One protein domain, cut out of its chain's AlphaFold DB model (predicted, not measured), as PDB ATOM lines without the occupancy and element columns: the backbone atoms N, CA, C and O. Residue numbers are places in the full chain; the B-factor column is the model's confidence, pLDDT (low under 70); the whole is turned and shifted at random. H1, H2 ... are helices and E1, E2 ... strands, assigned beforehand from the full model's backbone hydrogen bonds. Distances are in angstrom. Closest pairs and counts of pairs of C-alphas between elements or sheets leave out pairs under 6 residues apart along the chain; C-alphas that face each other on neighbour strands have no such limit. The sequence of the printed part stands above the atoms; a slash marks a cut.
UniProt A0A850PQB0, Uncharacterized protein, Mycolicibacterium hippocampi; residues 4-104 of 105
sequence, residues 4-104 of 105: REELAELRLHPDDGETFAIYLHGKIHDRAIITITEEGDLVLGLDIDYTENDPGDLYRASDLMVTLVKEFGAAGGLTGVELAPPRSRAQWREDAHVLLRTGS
ATOM      1  N   ARG A   4     -56.183  -0.920  35.375       56.88
ATOM      2  CA  ARG A   4     -55.903  -2.234  34.771       56.88
ATOM      3  C   ARG A   4     -55.993  -2.242  33.245       56.88
ATOM      4  O   ARG A   4     -55.342  -3.077  32.624       56.88
ATOM      5  N   GLU A   5     -56.818  -1.369  32.677       61.94
ATOM      6  CA  GLU A   5     -56.995  -1.233  31.228       61.94
ATOM      7  C   GLU A   5     -55.891  -0.347  30.647       61.94
ATOM      8  O   GLU A   5     -55.236  -0.773  29.702       61.94
ATOM      9  N   GLU A   6     -55.553   0.771  31.300       59.16
ATOM     10  CA  GLU A   6     -54.382   1.583  30.928       59.16
ATOM     11  C   GLU A   6     -53.071   0.782  31.013       59.16
ATOM     12  O   GLU A   6     -52.251   0.813  30.101       59.16
ATOM     13  N   LEU A   7     -52.882  -0.027  32.064       57.34
ATOM     14  CA  LEU A   7     -51.713  -0.912  32.168       57.34
ATOM     15  C   LEU A   7     -51.711  -2.036  31.117       57.34
ATOM     16  O   LEU A   7     -50.662  -2.633  30.871       57.34
ATOM     17  N   ALA A   8     -52.861  -2.378  30.527       64.94
ATOM     18  CA  ALA A   8     -52.927  -3.382  29.468       64.94
ATOM     19  C   ALA A   8     -52.415  -2.832  28.130       64.94
ATOM     20  O   ALA A   8     -51.787  -3.586  27.389       64.94
ATOM     21  N   GLU A   9     -52.625  -1.542  27.860       63.53
ATOM     22  CA  GLU A   9     -52.083  -0.845  26.682       63.53
ATOM     23  C   GLU A   9     -50.554  -0.716  26.736       63.53
ATOM     24  O   GLU A   9     -49.889  -0.676  25.708       63.53
ATOM     25  N   LEU A  10     -49.986  -0.739  27.943       60.75
ATOM     26  CA  LEU A  10     -48.547  -0.646  28.193       60.75
ATOM     27  C   LEU A  10     -47.809  -1.998  28.150       60.75
ATOM     28  O   LEU A  10     -46.608  -2.062  28.442       60.75
ATOM     29  N   ARG A  11     -48.513  -3.094  27.831       65.25
ATOM     30  CA  ARG A  11     -47.917  -4.434  27.742       65.25
ATOM     31  C   ARG A  11     -47.003  -4.551  26.533       65.25
ATOM     32  O   ARG A  11     -47.379  -4.204  25.419       65.25
ATOM     33  N   LEU A  12     -45.839  -5.146  26.766       64.94
ATOM     34  CA  LEU A  12     -44.945  -5.578  25.699       64.94
ATOM     35  C   LEU A  12     -45.622  -6.677  24.877       64.94
ATOM     36  O   LEU A  12     -46.213  -7.613  25.434       64.94
ATOM     37  N   HIS A  13     -45.555  -6.548  23.556       66.62
ATOM     38  CA  HIS A  13     -45.969  -7.593  22.641       66.62
ATOM     39  C   HIS A  13     -44.953  -8.742  22.712       66.62
ATOM     40  O   HIS A  13     -43.760  -8.494  22.873       66.62
ATOM     41  N   PRO A  14     -45.374 -10.006  22.563       64.50
ATOM     42  CA  PRO A  14     -44.448 -11.139  22.512       64.50
ATOM     43  C   PRO A  14     -43.365 -11.050  21.420       64.50
ATOM     44  O   PRO A  14     -42.381 -11.779  21.501       64.50
ATOM     45  N   ASP A  15     -43.524 -10.162  20.436       66.62
ATOM     46  CA  ASP A  15     -42.531  -9.910  19.384       66.62
ATOM     47  C   ASP A  15     -41.490  -8.834  19.769       66.62
ATOM     48  O   ASP A  15     -40.543  -8.613  19.020       66.62
ATOM     49  N   ASP A  16     -41.630  -8.190  20.936       63.66
ATOM     50  CA  ASP A  16     -40.788  -7.073  21.408       63.66
ATOM     51  C   ASP A  16     -39.477  -7.520  22.105       63.66
ATOM     52  O   ASP A  16     -38.857  -6.745  22.840       63.66
ATOM     53  N   GLY A  17     -39.053  -8.773  21.904       66.19
ATOM     54  CA  GLY A  17     -37.796  -9.306  22.442       66.19
ATOM     55  C   GLY A  17     -37.783  -9.539  23.963       66.19
ATOM     56  O   GLY A  17     -38.808  -9.475  24.643       66.19
ATOM     57  N   GLU A  18     -36.602  -9.842  24.515       67.38
ATOM     58  CA  GLU A  18     -36.390 -10.061  25.959       67.38
ATOM     59  C   GLU A  18     -36.257  -8.734  26.719       67.38
ATOM     60  O   GLU A  18     -35.245  -8.452  27.357       67.38
ATOM     61  N   THR A  19     -37.289  -7.896  26.651       63.88
ATOM     62  CA  THR A  19     -37.347  -6.646  27.410       63.88
ATOM     63  C   THR A  19     -38.393  -6.718  28.514       63.88
ATOM     64  O   THR A  19     -39.359  -7.482  28.469       63.88
ATOM     65  N   PHE A  20     -38.182  -5.936  29.566       64.12
ATOM     66  CA  PHE A  20     -39.133  -5.800  30.661       64.12
ATOM     67  C   PHE A  20     -39.179  -4.345  31.103       64.12
ATOM     68  O   PHE A  20     -38.127  -3.731  31.270       64.12
ATOM     69  N   ALA A  21     -40.395  -3.819  31.289       64.62
ATOM     70  CA  ALA A  21     -40.645  -2.447  31.708       64.62
ATOM     71  C   ALA A  21     -41.414  -2.401  33.041       64.62
ATOM     72  O   ALA A  21     -42.434  -3.079  33.196       64.62
ATOM     73  N   ILE A  22     -40.962  -1.579  33.993       61.91
ATOM     74  CA  ILE A  22     -41.680  -1.273  35.241       61.91
ATOM     75  C   ILE A  22     -42.206   0.151  35.162       61.91
ATOM     76  O   ILE A  22     -41.410   1.075  35.061       61.91
ATOM     77  N   TYR A  23     -43.518   0.328  35.296       64.31
ATOM     78  CA  TYR A  23     -44.160   1.639  35.399       64.31
ATOM     79  C   TYR A  23     -44.383   1.991  36.875       64.31
ATOM     80  O   TYR A  23     -45.016   1.240  37.619       64.31
ATOM     81  N   LEU A  24     -43.851   3.129  37.304       59.56
ATOM     82  CA  LEU A  24     -43.926   3.668  38.656       59.56
ATOM     83  C   LEU A  24     -44.699   4.987  38.620       59.56
ATOM     84  O   LEU A  24     -44.331   5.915  37.904       59.56
ATOM     85  N   HIS A  25     -45.759   5.082  39.417       56.50
ATOM     86  CA  HIS A  25     -46.525   6.315  39.564       56.50
ATOM     87  C   HIS A  25     -45.980   7.129  40.745       56.50
ATOM     88  O   HIS A  25     -45.886   6.622  41.869       56.50
ATOM     89  N   GLY A  26     -45.591   8.381  40.498       54.44
ATOM     90  CA  GLY A  26     -45.118   9.310  41.521       54.44
ATOM     91  C   GLY A  26     -46.225  10.262  41.973       54.44
ATOM     92  O   GLY A  26     -47.143  10.566  41.230       54.44
ATOM     93  N   LYS A  27     -46.128  10.809  43.193       50.97
ATOM     94  CA  LYS A  27     -47.090  11.825  43.681       50.97
ATOM     95  C   LYS A  27     -46.995  13.186  42.970       50.97
ATOM     96  O   LYS A  27     -47.860  14.024  43.187       50.97
ATOM     97  N   ILE A  28     -45.902  13.436  42.245       51.59
ATOM     98  CA  ILE A  28     -45.553  14.741  41.647       51.59
ATOM     99  C   ILE A  28     -45.192  14.587  40.153       51.59
ATOM    100  O   ILE A  28     -45.073  15.579  39.455       51.59
ATOM    101  N   HIS A  29     -44.963  13.361  39.675       53.56
ATOM    102  CA  HIS A  29     -44.557  13.062  38.297       53.56
ATOM    103  C   HIS A  29     -45.437  11.910  37.825       53.56
ATOM    104  O   HIS A  29     -45.555  10.914  38.549       53.56
ATOM    105  N   ASP A  30     -46.060  12.051  36.658       57.78
ATOM    106  CA  ASP A  30     -47.146  11.165  36.259       57.78
ATOM    107  C   ASP A  30     -46.678   9.728  36.024       57.78
ATOM    108  O   ASP A  30     -47.346   8.800  36.493       57.78
ATOM    109  N   ARG A  31     -45.523   9.496  35.377       64.12
ATOM    110  CA  ARG A  31     -44.993   8.134  35.157       64.12
ATOM    111  C   ARG A  31     -43.461   8.113  35.081       64.12
ATOM    112  O   ARG A  31     -42.861   8.767  34.239       64.12
ATOM    113  N   ALA A  32     -42.815   7.311  35.925       65.94
ATOM    114  CA  ALA A  32     -41.421   6.899  35.743       65.94
ATOM    115  C   ALA A  32     -41.396   5.443  35.272       65.94
ATOM    116  O   ALA A  32     -42.142   4.613  35.785       65.94
ATOM    117  N   ILE A  33     -40.561   5.121  34.294       70.44
ATOM    118  CA  ILE A  33     -40.521   3.814  33.646       70.44
ATOM    119  C   ILE A  33     -39.089   3.285  33.685       70.44
ATOM    120  O   ILE A  33     -38.143   4.028  33.459       70.44
ATOM    121  N   ILE A  34     -38.904   2.006  33.987       70.06
ATOM    122  CA  ILE A  34     -37.591   1.348  33.995       70.06
ATOM    123  C   ILE A  34     -37.621   0.233  32.965       70.06
ATOM    124  O   ILE A  34     -38.444  -0.660  33.117       70.06
ATOM    125  N   THR A  35     -36.723   0.248  31.982       75.56
ATOM    126  CA  THR A  35     -36.609  -0.780  30.938       75.56
ATOM    127  C   THR A  35     -35.234  -1.422  30.940       75.56
ATOM    128  O   THR A  35     -34.230  -0.738  31.099       75.56
ATOM    129  N   ILE A  36     -35.181  -2.733  30.724       74.19
ATOM    130  CA  ILE A  36     -33.955  -3.426  30.311       74.19
ATOM    131  C   ILE A  36     -34.041  -3.623  28.799       74.19
ATOM    132  O   ILE A  36     -35.044  -4.162  28.327       74.19
ATOM    133  N   THR A  37     -33.043  -3.146  28.053       76.00
ATOM    134  CA  THR A  37     -33.002  -3.286  26.592       76.00
ATOM    135  C   THR A  37     -32.628  -4.702  26.170       76.00
ATOM    136  O   THR A  37     -32.133  -5.493  26.973       76.00
ATOM    137  N   GLU A  38     -32.813  -5.017  24.888       76.44
ATOM    138  CA  GLU A  38     -32.365  -6.286  24.296       76.44
ATOM    139  C   GLU A  38     -30.857  -6.528  24.485       76.44
ATOM    140  O   GLU A  38     -30.403  -7.668  24.559       76.44
ATOM    141  N   GLU A  39     -30.066  -5.458  24.588       80.31
ATOM    142  CA  GLU A  39     -28.626  -5.521  24.847       80.31
ATOM    143  C   GLU A  39     -28.273  -5.725  26.334       80.31
ATOM    144  O   GLU A  39     -27.096  -5.871  26.670       80.31
ATOM    145  N   GLY A  40     -29.274  -5.776  27.218       75.06
ATOM    146  CA  GLY A  40     -29.112  -5.936  28.662       75.06
ATOM    147  C   GLY A  40     -28.832  -4.632  29.412       75.06
ATOM    148  O   GLY A  40     -28.523  -4.673  30.605       75.06
ATOM    149  N   ASP A  41     -28.942  -3.486  28.741       79.06
ATOM    150  CA  ASP A  41     -28.700  -2.179  29.341       79.06
ATOM    151  C   ASP A  41     -29.947  -1.705  30.107       79.06
ATOM    152  O   ASP A  41     -31.073  -1.769  29.614       79.06
ATOM    153  N   LEU A  42     -29.755  -1.218  31.337       79.00
ATOM    154  CA  LEU A  42     -30.829  -0.616  32.130       79.00
ATOM    155  C   LEU A  42     -31.032   0.840  31.696       79.00
ATOM    156  O   LEU A  42     -30.098   1.644  31.765       79.00
ATOM    157  N   VAL A  43     -32.257   1.189  31.309       79.31
ATOM    158  CA  VAL A  43     -32.650   2.517  30.829       79.31
ATOM    159  C   VAL A  43     -33.865   3.027  31.590       79.31
ATOM    160  O   VAL A  43     -34.821   2.295  31.837       79.31
ATOM    161  N   LEU A  44     -33.842   4.307  31.946       79.06
ATOM    162  CA  LEU A  44     -34.931   4.971  32.657       79.06
ATOM    163  C   LEU A  44     -35.712   5.897  31.714       79.06
ATOM    164  O   LEU A  44     -35.117   6.687  30.992       79.06
ATOM    165  N   GLY A  45     -37.035   5.821  31.722       76.88
ATOM    166  CA  GLY A  45     -37.945   6.773  31.090       76.88
ATOM    167  C   GLY A  45     -38.635   7.624  32.150       76.88
ATOM    168  O   GLY A  45     -39.045   7.110  33.187       76.88
ATOM    169  N   LEU A  46     -38.769   8.922  31.917       75.25
ATOM    170  CA  LEU A  46     -39.579   9.802  32.751       75.25
ATOM    171  C   LEU A  46     -40.551  10.556  31.855       75.25
ATOM    172  O   LEU A  46     -40.123  11.354  31.019       75.25
ATOM    173  N   ASP A  47     -41.833  10.275  32.047       72.88
ATOM    174  CA  ASP A  47     -42.919  11.017  31.430       72.88
ATOM    175  C   ASP A  47     -43.194  12.270  32.262       72.88
ATOM    176  O   ASP A  47     -43.331  12.201  33.491       72.88
ATOM    177  N   ILE A  48     -43.231  13.414  31.592       67.44
ATOM    178  CA  ILE A  48     -43.567  14.699  32.196       67.44
ATOM    179  C   ILE A  48     -44.774  15.276  31.463       67.44
ATOM    180  O   ILE A  48     -44.736  15.441  30.245       67.44
ATOM    181  N   ASP A  49     -45.836  15.614  32.196       64.12
ATOM    182  CA  ASP A  49     -46.930  16.385  31.615       64.12
ATOM    183  C   ASP A  49     -46.427  17.807  31.342       64.12
ATOM    184  O   ASP A  49     -46.295  18.637  32.242       64.12
ATOM    185  N   TYR A  50     -46.073  18.081  30.086       60.78
ATOM    186  CA  TYR A  50     -45.690  19.415  29.637       60.78
ATOM    187  C   TYR A  50     -46.953  20.244  29.366       60.78
ATOM    188  O   TYR A  50     -47.178  20.748  28.262       60.78
ATOM    189  N   THR A  51     -47.811  20.392  30.373       54.31
ATOM    190  CA  THR A  51     -48.899  21.365  30.340       54.31
ATOM    191  C   THR A  51     -48.313  22.762  30.584       54.31
ATOM    192  O   THR A  51     -48.291  23.296  31.682       54.31
ATOM    193  N   GLU A  52     -47.811  23.352  29.494       55.12
ATOM    194  CA  GLU A  52     -47.428  24.764  29.335       55.12
ATOM    195  C   GLU A  52     -46.171  25.270  30.089       55.12
ATOM    196  O   GLU A  52     -46.244  25.966  31.095       55.12
ATOM    197  N   ASN A  53     -45.004  25.116  29.447       52.81
ATOM    198  CA  ASN A  53     -43.929  26.128  29.408       52.81
ATOM    199  C   ASN A  53     -43.289  26.617  30.732       52.81
ATOM    200  O   ASN A  53     -42.719  27.710  30.714       52.81
ATOM    201  N   ASP A  54     -43.275  25.861  31.837       65.81
ATOM    202  CA  ASP A  54     -42.343  26.158  32.943       65.81
ATOM    203  C   ASP A  54     -40.974  25.500  32.668       65.81
ATOM    204  O   ASP A  54     -40.839  24.275  32.758       65.81
ATOM    205  N   PRO A  55     -39.908  26.272  32.365       68.56
ATOM    206  CA  PRO A  55     -38.570  25.710  32.193       68.56
ATOM    207  C   PRO A  55     -38.083  24.968  33.447       68.56
ATOM    208  O   PRO A  55     -37.219  24.097  33.345       68.56
ATOM    209  N   GLY A  56     -38.623  25.303  34.625       70.88
ATOM    210  CA  GLY A  56     -38.306  24.672  35.902       70.88
ATOM    211  C   GLY A  56     -38.605  23.175  35.946       70.88
ATOM    212  O   GLY A  56     -37.870  22.441  36.609       70.88
ATOM    213  N   ASP A  57     -39.608  22.699  35.212       70.81
ATOM    214  CA  ASP A  57     -39.981  21.282  35.223       70.81
ATOM    215  C   ASP A  57     -39.002  20.422  34.425       70.81
ATOM    216  O   ASP A  57     -38.618  19.346  34.882       70.81
ATOM    217  N   LEU A  58     -38.464  20.942  33.317       72.31
ATOM    218  CA  LEU A  58     -37.373  20.283  32.593       72.31
ATOM    219  C   LEU A  58     -36.090  20.204  33.431       72.31
ATOM    220  O   LEU A  58     -35.414  19.175  33.415       72.31
ATOM    221  N   TYR A  59     -35.765  21.250  34.198       75.31
ATOM    222  CA  TYR A  59     -34.614  21.216  35.109       75.31
ATOM    223  C   TYR A  59     -34.796  20.179  36.221       75.31
ATOM    224  O   TYR A  59     -33.886  19.392  36.472       75.31
ATOM    225  N   ARG A  60     -35.973  20.126  36.855       73.44
ATOM    226  CA  ARG A  60     -36.277  19.128  37.894       73.44
ATOM    227  C   ARG A  60     -36.247  17.709  37.340       73.44
ATOM    228  O   ARG A  60     -35.681  16.827  37.978       73.44
ATOM    229  N   ALA A  61     -36.815  17.501  36.155       73.38
ATOM    230  CA  ALA A  61     -36.813  16.208  35.489       73.38
ATOM    231  C   ALA A  61     -35.388  15.764  35.124       73.38
ATOM    232  O   ALA A  61     -35.028  14.611  35.354       73.38
ATOM    233  N   SER A  62     -34.551  16.688  34.642       77.94
ATOM    234  CA  SER A  62     -33.129  16.435  34.386       77.94
ATOM    235  C   SER A  62     -32.375  16.048  35.662       77.94
ATOM    236  O   SER A  62     -31.666  15.042  35.672       77.94
ATOM    237  N   ASP A  63     -32.529  16.807  36.751       78.69
ATOM    238  CA  ASP A  63     -31.857  16.527  38.030       78.69
ATOM    239  C   ASP A  63     -32.310  15.192  38.638       78.69
ATOM    240  O   ASP A  63     -31.493  14.409  39.144       78.69
ATOM    241  N   LEU A  64     -33.610  14.900  38.549       77.50
ATOM    242  CA  LEU A  64     -34.165  13.618  38.959       77.50
ATOM    243  C   LEU A  64     -33.583  12.485  38.107       77.50
ATOM    244  O   LEU A  64     -33.103  11.503  38.667       77.50
ATOM    245  N   MET A  65     -33.545  12.630  36.781       80.75
ATOM    246  CA  MET A  65     -32.992  11.618  35.879       80.75
ATOM    247  C   MET A  65     -31.517  11.333  36.178       80.75
ATOM    248  O   MET A  65     -31.128  10.172  36.286       80.75
ATOM    249  N   VAL A  66     -30.696  12.364  36.393       81.75
ATOM    250  CA  VAL A  66     -29.287  12.196  36.794       81.75
ATOM    251  C   VAL A  66     -29.173  11.428  38.114       81.75
ATOM    252  O   VAL A  66     -28.320  10.545  38.247       81.75
ATOM    253  N   THR A  67     -30.035  11.739  39.084       78.12
ATOM    254  CA  THR A  67     -30.060  11.054  40.381       78.12
ATOM    255  C   THR A  67     -30.426   9.584  40.217       78.12
ATOM    256  O   THR A  67     -29.705   8.724  40.719       78.12
ATOM    257  N   LEU A  68     -31.483   9.286  39.463       77.12
ATOM    258  CA  LEU A  68     -31.959   7.923  39.252       77.12
ATOM    259  C   LEU A  68     -30.960   7.094  38.433       77.12
ATOM    260  O   LEU A  68     -30.664   5.963  38.809       77.12
ATOM    261  N   VAL A  69     -30.374   7.656  37.369       80.75
ATOM    262  CA  VAL A  69     -29.331   6.978  36.579       80.75
ATOM    263  C   VAL A  69     -28.175   6.558  37.483       80.75
ATOM    264  O   VAL A  69     -27.710   5.421  37.416       80.75
ATOM    265  N   LYS A  70     -27.744   7.447  38.382       80.38
ATOM    266  CA  LYS A  70     -26.679   7.149  39.340       80.38
ATOM    267  C   LYS A  70     -27.103   6.131  40.401       80.38
ATOM    268  O   LYS A  70     -26.315   5.247  40.722       80.38
ATOM    269  N   GLU A  71     -28.295   6.274  40.972       78.31
ATOM    270  CA  GLU A  71     -28.794   5.421  42.057       78.31
ATOM    271  C   GLU A  71     -29.008   3.976  41.597       78.31
ATOM    272  O   GLU A  71     -28.625   3.041  42.299       78.31
ATOM    273  N   PHE A  72     -29.544   3.797  40.390       74.81
ATOM    274  CA  PHE A  72     -29.822   2.482  39.820       74.81
ATOM    275  C   PHE A  72     -28.681   1.927  38.959       74.81
ATOM    276  O   PHE A  72     -28.786   0.803  38.474       74.81
ATOM    277  N   GLY A  73     -27.592   2.681  38.770       77.62
ATOM    278  CA  GLY A  73     -26.489   2.276  37.893       77.62
ATOM    279  C   GLY A  73     -26.932   2.071  36.443       77.62
ATOM    280  O   GLY A  73     -26.428   1.172  35.773       77.62
ATOM    281  N   ALA A  74     -27.903   2.863  35.983       80.81
ATOM    282  CA  ALA A  74     -28.444   2.768  34.635       80.81
ATOM    283  C   ALA A  74     -27.430   3.270  33.593       80.81
ATOM    284  O   ALA A  74     -26.614   4.151  33.873       80.81
ATOM    285  N   ALA A  75     -27.505   2.737  32.374       82.50
ATOM    286  CA  ALA A  75     -26.671   3.181  31.255       82.50
ATOM    287  C   ALA A  75     -27.078   4.588  30.777       82.50
ATOM    288  O   ALA A  75     -26.244   5.414  30.389       82.50
ATOM    289  N   GLY A  76     -28.371   4.896  30.878       83.00
ATOM    290  CA  GLY A  76     -28.900   6.213  30.576       83.00
ATOM    291  C   GLY A  76     -30.382   6.343  30.886       83.00
ATOM    292  O   GLY A  76     -31.025   5.431  31.409       83.00
ATOM    293  N   GLY A  77     -30.932   7.499  30.546       82.50
ATOM    294  CA  GLY A  77     -32.362   7.722  30.625       82.50
ATOM    295  C   GLY A  77     -32.862   8.837  29.721       82.50
ATOM    296  O   GLY A  77     -32.100   9.714  29.295       82.50
ATOM    297  N   LEU A  78     -34.152   8.759  29.413       82.31
ATOM    298  CA  LEU A  78     -34.882   9.677  28.560       82.31
ATOM    299  C   LEU A  78     -35.969  10.395  29.355       82.31
ATOM    300  O   LEU A  78     -36.663   9.791  30.171       82.31
ATOM    301  N   THR A  79     -36.159  11.672  29.054       78.81
ATOM    302  CA  THR A  79     -37.306  12.452  29.524       78.81
ATOM    303  C   THR A  79     -38.064  12.989  28.318       78.81
ATOM    304  O   THR A  79     -37.447  13.531  27.395       78.81
ATOM    305  N   GLY A  80     -39.385  12.843  28.316       72.75
ATOM    306  CA  GLY A  80     -40.258  13.257  27.219       72.75
ATOM    307  C   GLY A  80     -41.730  13.209  27.615       72.75
ATOM    308  O   GLY A  80     -42.039  12.913  28.763       72.75
ATOM    309  N   VAL A  81     -42.611  13.514  26.665       61.56
ATOM    310  CA  VAL A  81     -44.071  13.437  26.840       61.56
ATOM    311  C   VAL A  81     -44.561  12.131  26.229       61.56
ATOM    312  O   VAL A  81     -44.194  11.838  25.090       61.56
ATOM    313  N   GLU A  82     -45.361  11.362  26.970       65.19
ATOM    314  CA  GLU A  82     -45.908  10.059  26.556       65.19
ATOM    315  C   GLU A  82     -44.822   9.088  26.055       65.19
ATOM    316  O   GLU A  82     -45.031   8.245  25.179       65.19
ATOM    317  N   LEU A  83     -43.613   9.224  26.601       67.44
ATOM    318  CA  LEU A  83     -42.442   8.540  26.085       67.44
ATOM    319  C   LEU A  83     -42.340   7.132  26.675       67.44
ATOM    320  O   LEU A  83     -41.985   6.950  27.843       67.44
ATOM    321  N   ALA A  84     -42.572   6.117  25.844       66.25
ATOM    322  CA  ALA A  84     -42.163   4.767  26.196       66.25
ATOM    323  C   ALA A  84     -40.622   4.702  26.241       66.25
ATOM    324  O   ALA A  84     -39.959   5.165  25.313       66.25
ATOM    325  N   PRO A  85     -40.010   4.133  27.290       65.94
ATOM    326  CA  PRO A  85     -38.563   3.960  27.331       65.94
ATOM    327  C   PRO A  85     -38.082   3.067  26.178       65.94
ATOM    328  O   PRO A  85     -38.755   2.094  25.816       65.94
ATOM    329  N   PRO A  86     -36.892   3.354  25.631       75.06
ATOM    330  CA  PRO A  86     -36.372   2.668  24.468       75.06
ATOM    331  C   PRO A  86     -35.959   1.254  24.859       75.06
ATOM    332  O   PRO A  86     -35.449   1.008  25.953       75.06
ATOM    333  N   ARG A  87     -36.175   0.322  23.937       74.94
ATOM    334  CA  ARG A  87     -35.979  -1.117  24.161       74.94
ATOM    335  C   ARG A  87     -34.739  -1.662  23.465       74.94
ATOM    336  O   ARG A  87     -34.358  -2.800  23.699       74.94
ATOM    337  N   SER A  88     -34.104  -0.843  22.635       76.50
ATOM    338  CA  SER A  88     -32.854  -1.156  21.952       76.50
ATOM    339  C   SER A  88     -32.034   0.108  21.720       76.50
ATOM    340  O   SER A  88     -32.551   1.234  21.767       76.50
ATOM    341  N   ARG A  89     -30.755  -0.061  21.376       81.50
ATOM    342  CA  ARG A  89     -29.889   1.062  20.974       81.50
ATOM    343  C   ARG A  89     -30.399   1.819  19.753       81.50
ATOM    344  O   ARG A  89     -30.139   3.015  19.619       81.50
ATOM    345  N   ALA A  90     -31.085   1.133  18.840       80.75
ATOM    346  CA  ALA A  90     -31.684   1.771  17.673       80.75
ATOM    347  C   ALA A  90     -32.812   2.718  18.104       80.75
ATOM    348  O   ALA A  90     -32.784   3.899  17.759       80.75
ATOM    349  N   GLN A  91     -33.718   2.242  18.965       76.12
ATOM    350  CA  GLN A  91     -34.810   3.062  19.497       76.12
ATOM    351  C   GLN A  91     -34.298   4.250  20.322       76.12
ATOM    352  O   GLN A  91     -34.789   5.363  20.161       76.12
ATOM    353  N   TRP A  92     -33.244   4.061  21.126       79.69
ATOM    354  CA  TRP A  92     -32.607   5.148  21.886       79.69
ATOM    355  C   TRP A  92     -32.216   6.352  21.005       79.69
ATOM    356  O   TRP A  92     -32.325   7.513  21.425       79.69
ATOM    357  N   ARG A  93     -31.770   6.091  19.767       81.62
ATOM    358  CA  ARG A  93     -31.323   7.121  18.816       81.62
ATOM    359  C   ARG A  93     -32.466   7.823  18.091       81.62
ATOM    360  O   ARG A  93     -32.315   8.995  17.762       81.62
ATOM    361  N   GLU A  94     -33.557   7.117  17.819       77.62
ATOM    362  CA  GLU A  94     -34.574   7.542  16.847       77.62
ATOM    363  C   GLU A  94     -35.816   8.183  17.474       77.62
ATOM    364  O   GLU A  94     -36.626   8.768  16.757       77.62
ATOM    365  N   ASP A  95     -35.966   8.121  18.798       71.12
ATOM    366  CA  ASP A  95     -37.205   8.548  19.441       71.12
ATOM    367  C   ASP A  95     -37.418  10.080  19.395       71.12
ATOM    368  O   ASP A  95     -36.594  10.865  19.891       71.12
ATOM    369  N   ALA A  96     -38.518  10.481  18.744       67.50
ATOM    370  CA  ALA A  96     -38.857  11.850  18.354       67.50
ATOM    371  C   ALA A  96     -39.510  12.670  19.477       67.50
ATOM    372  O   ALA A  96     -39.526  13.899  19.401       67.50
ATOM    373  N   HIS A  97     -40.021  12.008  20.518       70.88
ATOM    374  CA  HIS A  97     -40.690  12.652  21.656       70.88
ATOM    375  C   HIS A  97     -39.734  12.936  22.826       70.88
ATOM    376  O   HIS A  97     -40.134  13.427  23.882       70.88
ATOM    377  N   VAL A  98     -38.444  12.649  22.630       77.38
ATOM    378  CA  VAL A  98     -37.394  12.867  23.623       77.38
ATOM    379  C   VAL A  98     -37.029  14.339  23.707       77.38
ATOM    380  O   VAL A  98     -36.501  14.921  22.758       77.38
ATOM    381  N   LEU A  99     -37.214  14.910  24.893       76.06
ATOM    382  CA  LEU A  99     -36.793  16.270  25.218       76.06
ATOM    383  C   LEU A  99     -35.360  16.291  25.759       76.06
ATOM    384  O   LEU A  99     -34.581  17.177  25.414       76.06
ATOM    385  N   LEU A 100     -34.992  15.294  26.571       79.00
ATOM    386  CA  LEU A 100     -33.675  15.194  27.201       79.00
ATOM    387  C   LEU A 100     -33.150  13.756  27.201       79.00
ATOM    388  O   LEU A 100     -33.887  12.806  27.464       79.00
ATOM    389  N   ARG A 101     -31.843  13.621  26.943       83.69
ATOM    390  CA  ARG A 101     -31.080  12.369  27.051       83.69
ATOM    391  C   ARG A 101     -29.982  12.531  28.094       83.69
ATOM    392  O   ARG A 101     -29.221  13.495  28.034       83.69
ATOM    393  N   THR A 102     -29.864  11.561  28.991       83.12
ATOM    394  CA  THR A 102     -28.756  11.460  29.948       83.12
ATOM    395  C   THR A 102     -28.041  10.130  29.752       83.12
ATOM    396  O   THR A 102     -28.694   9.093  29.707       83.12
ATOM    397  N   GLY A 103     -26.710  10.142  29.664       80.88
ATOM    398  CA  GLY A 103     -25.911   8.922  29.506       80.88
ATOM    399  C   GLY A 103     -25.889   8.371  28.077       80.88
ATOM    400  O   GLY A 103     -26.071   9.110  27.107       80.88
ATOM    401  N   SER A 104     -25.610   7.074  27.953       81.62
ATOM    402  CA  SER A 104     -25.464   6.382  26.671       81.62
ATOM    403  C   SER A 104     -25.842   4.914  26.802       81.62
ATOM    404  O   SER A 104     -25.337   4.242  27.698       81.62
TER     405      SER A 104
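This is residues 4 to 104 of the 105 residues of an uncharacterized protein of Mycolicibacterium hippocampi (UniProt A0A850PQB0). A twisted five-stranded sheet has one long helix, H2, packed along one face over E3, E4 and, only just, E5, while the link of residues 81 to 88 crosses the opposite face on its way to the short helix H3. The short first helix, H1, lies away from this body, joined to E1 by residues 10 to 19. The printed part has 101 residues, with three named helices and five named strands in the order H1, E1, E2, E3, H2, E4, H3, E5. The sheet is mixed, in the order E1, E2, E3, E4, E5, with E3 and E4 parallel and the other neighbours antiparallel; the class is mixed, helices and strands. The whole is compact, with a radius of gyration of the C-alphas of 13.1 A and spans of 39 by 32 by 25 A.

H1, residues 4 to 9, is not on the sheet. E1, residues 20 to 24, is an edge strand and forms a hairpin with E2, residues 31 to 36; N 24 and O 32 are 2.7 A apart, within hydrogen-bond range. E2 forms a hairpin with E3, residues 42 to 47, where N 33 and O 45 are 2.7 A apart. E1, E2 and E3 make a meander, each strand the antiparallel neighbour of the one before. H2, residues 55 to 72, is on the sheet at a height over the sheet of 8.7 A, in two layers, a helix on one face of a sheet. It runs along the strands, at 25 degrees to E4, residues 76 to 80, on the local plane; their closest C-alphas are those of Val 69 and Gly 76, 6.1 A apart. E3, H2 and E4 form a strand-helix-strand unit, two parallel neighbour strands with a helix between, its crossover right-handed; N 78 and O 44 are 2.8 A apart. H3, residues 89 to 94, only grazes the sheet with residues 92 to 93, and it is apart from H2. E5, residues 98 to 103, is the other edge strand, antiparallel to E4 at 167 degrees, with N 77 and O 102 2.9 A apart. In H1, H2 and H3 every O i to N i+4 pair is within hydrogen-bond range.

H1 begins at C-alpha 4, (-55.903, -2.234, 34.771). E1 measures 13.3 A, E2 16.7 A, E3 16.8 A, E4 13.8 A and E5 13.5 A from first to last C-alpha. H2 measures 26.0 A, from C-alpha 55 at (-38.570, 25.710, 32.193). E5 ends at C-alpha 103, (-25.911, 8.922, 29.506).

The two C-alphas farthest apart, those of Pro 14 and Asp 54, are 38.8 A apart. The printed part has no cut and no long link. The mean pLDDT of the printed part is 70.8; residues 4 to 32, 48 to 55, 81 to 85 and 96 are under 70.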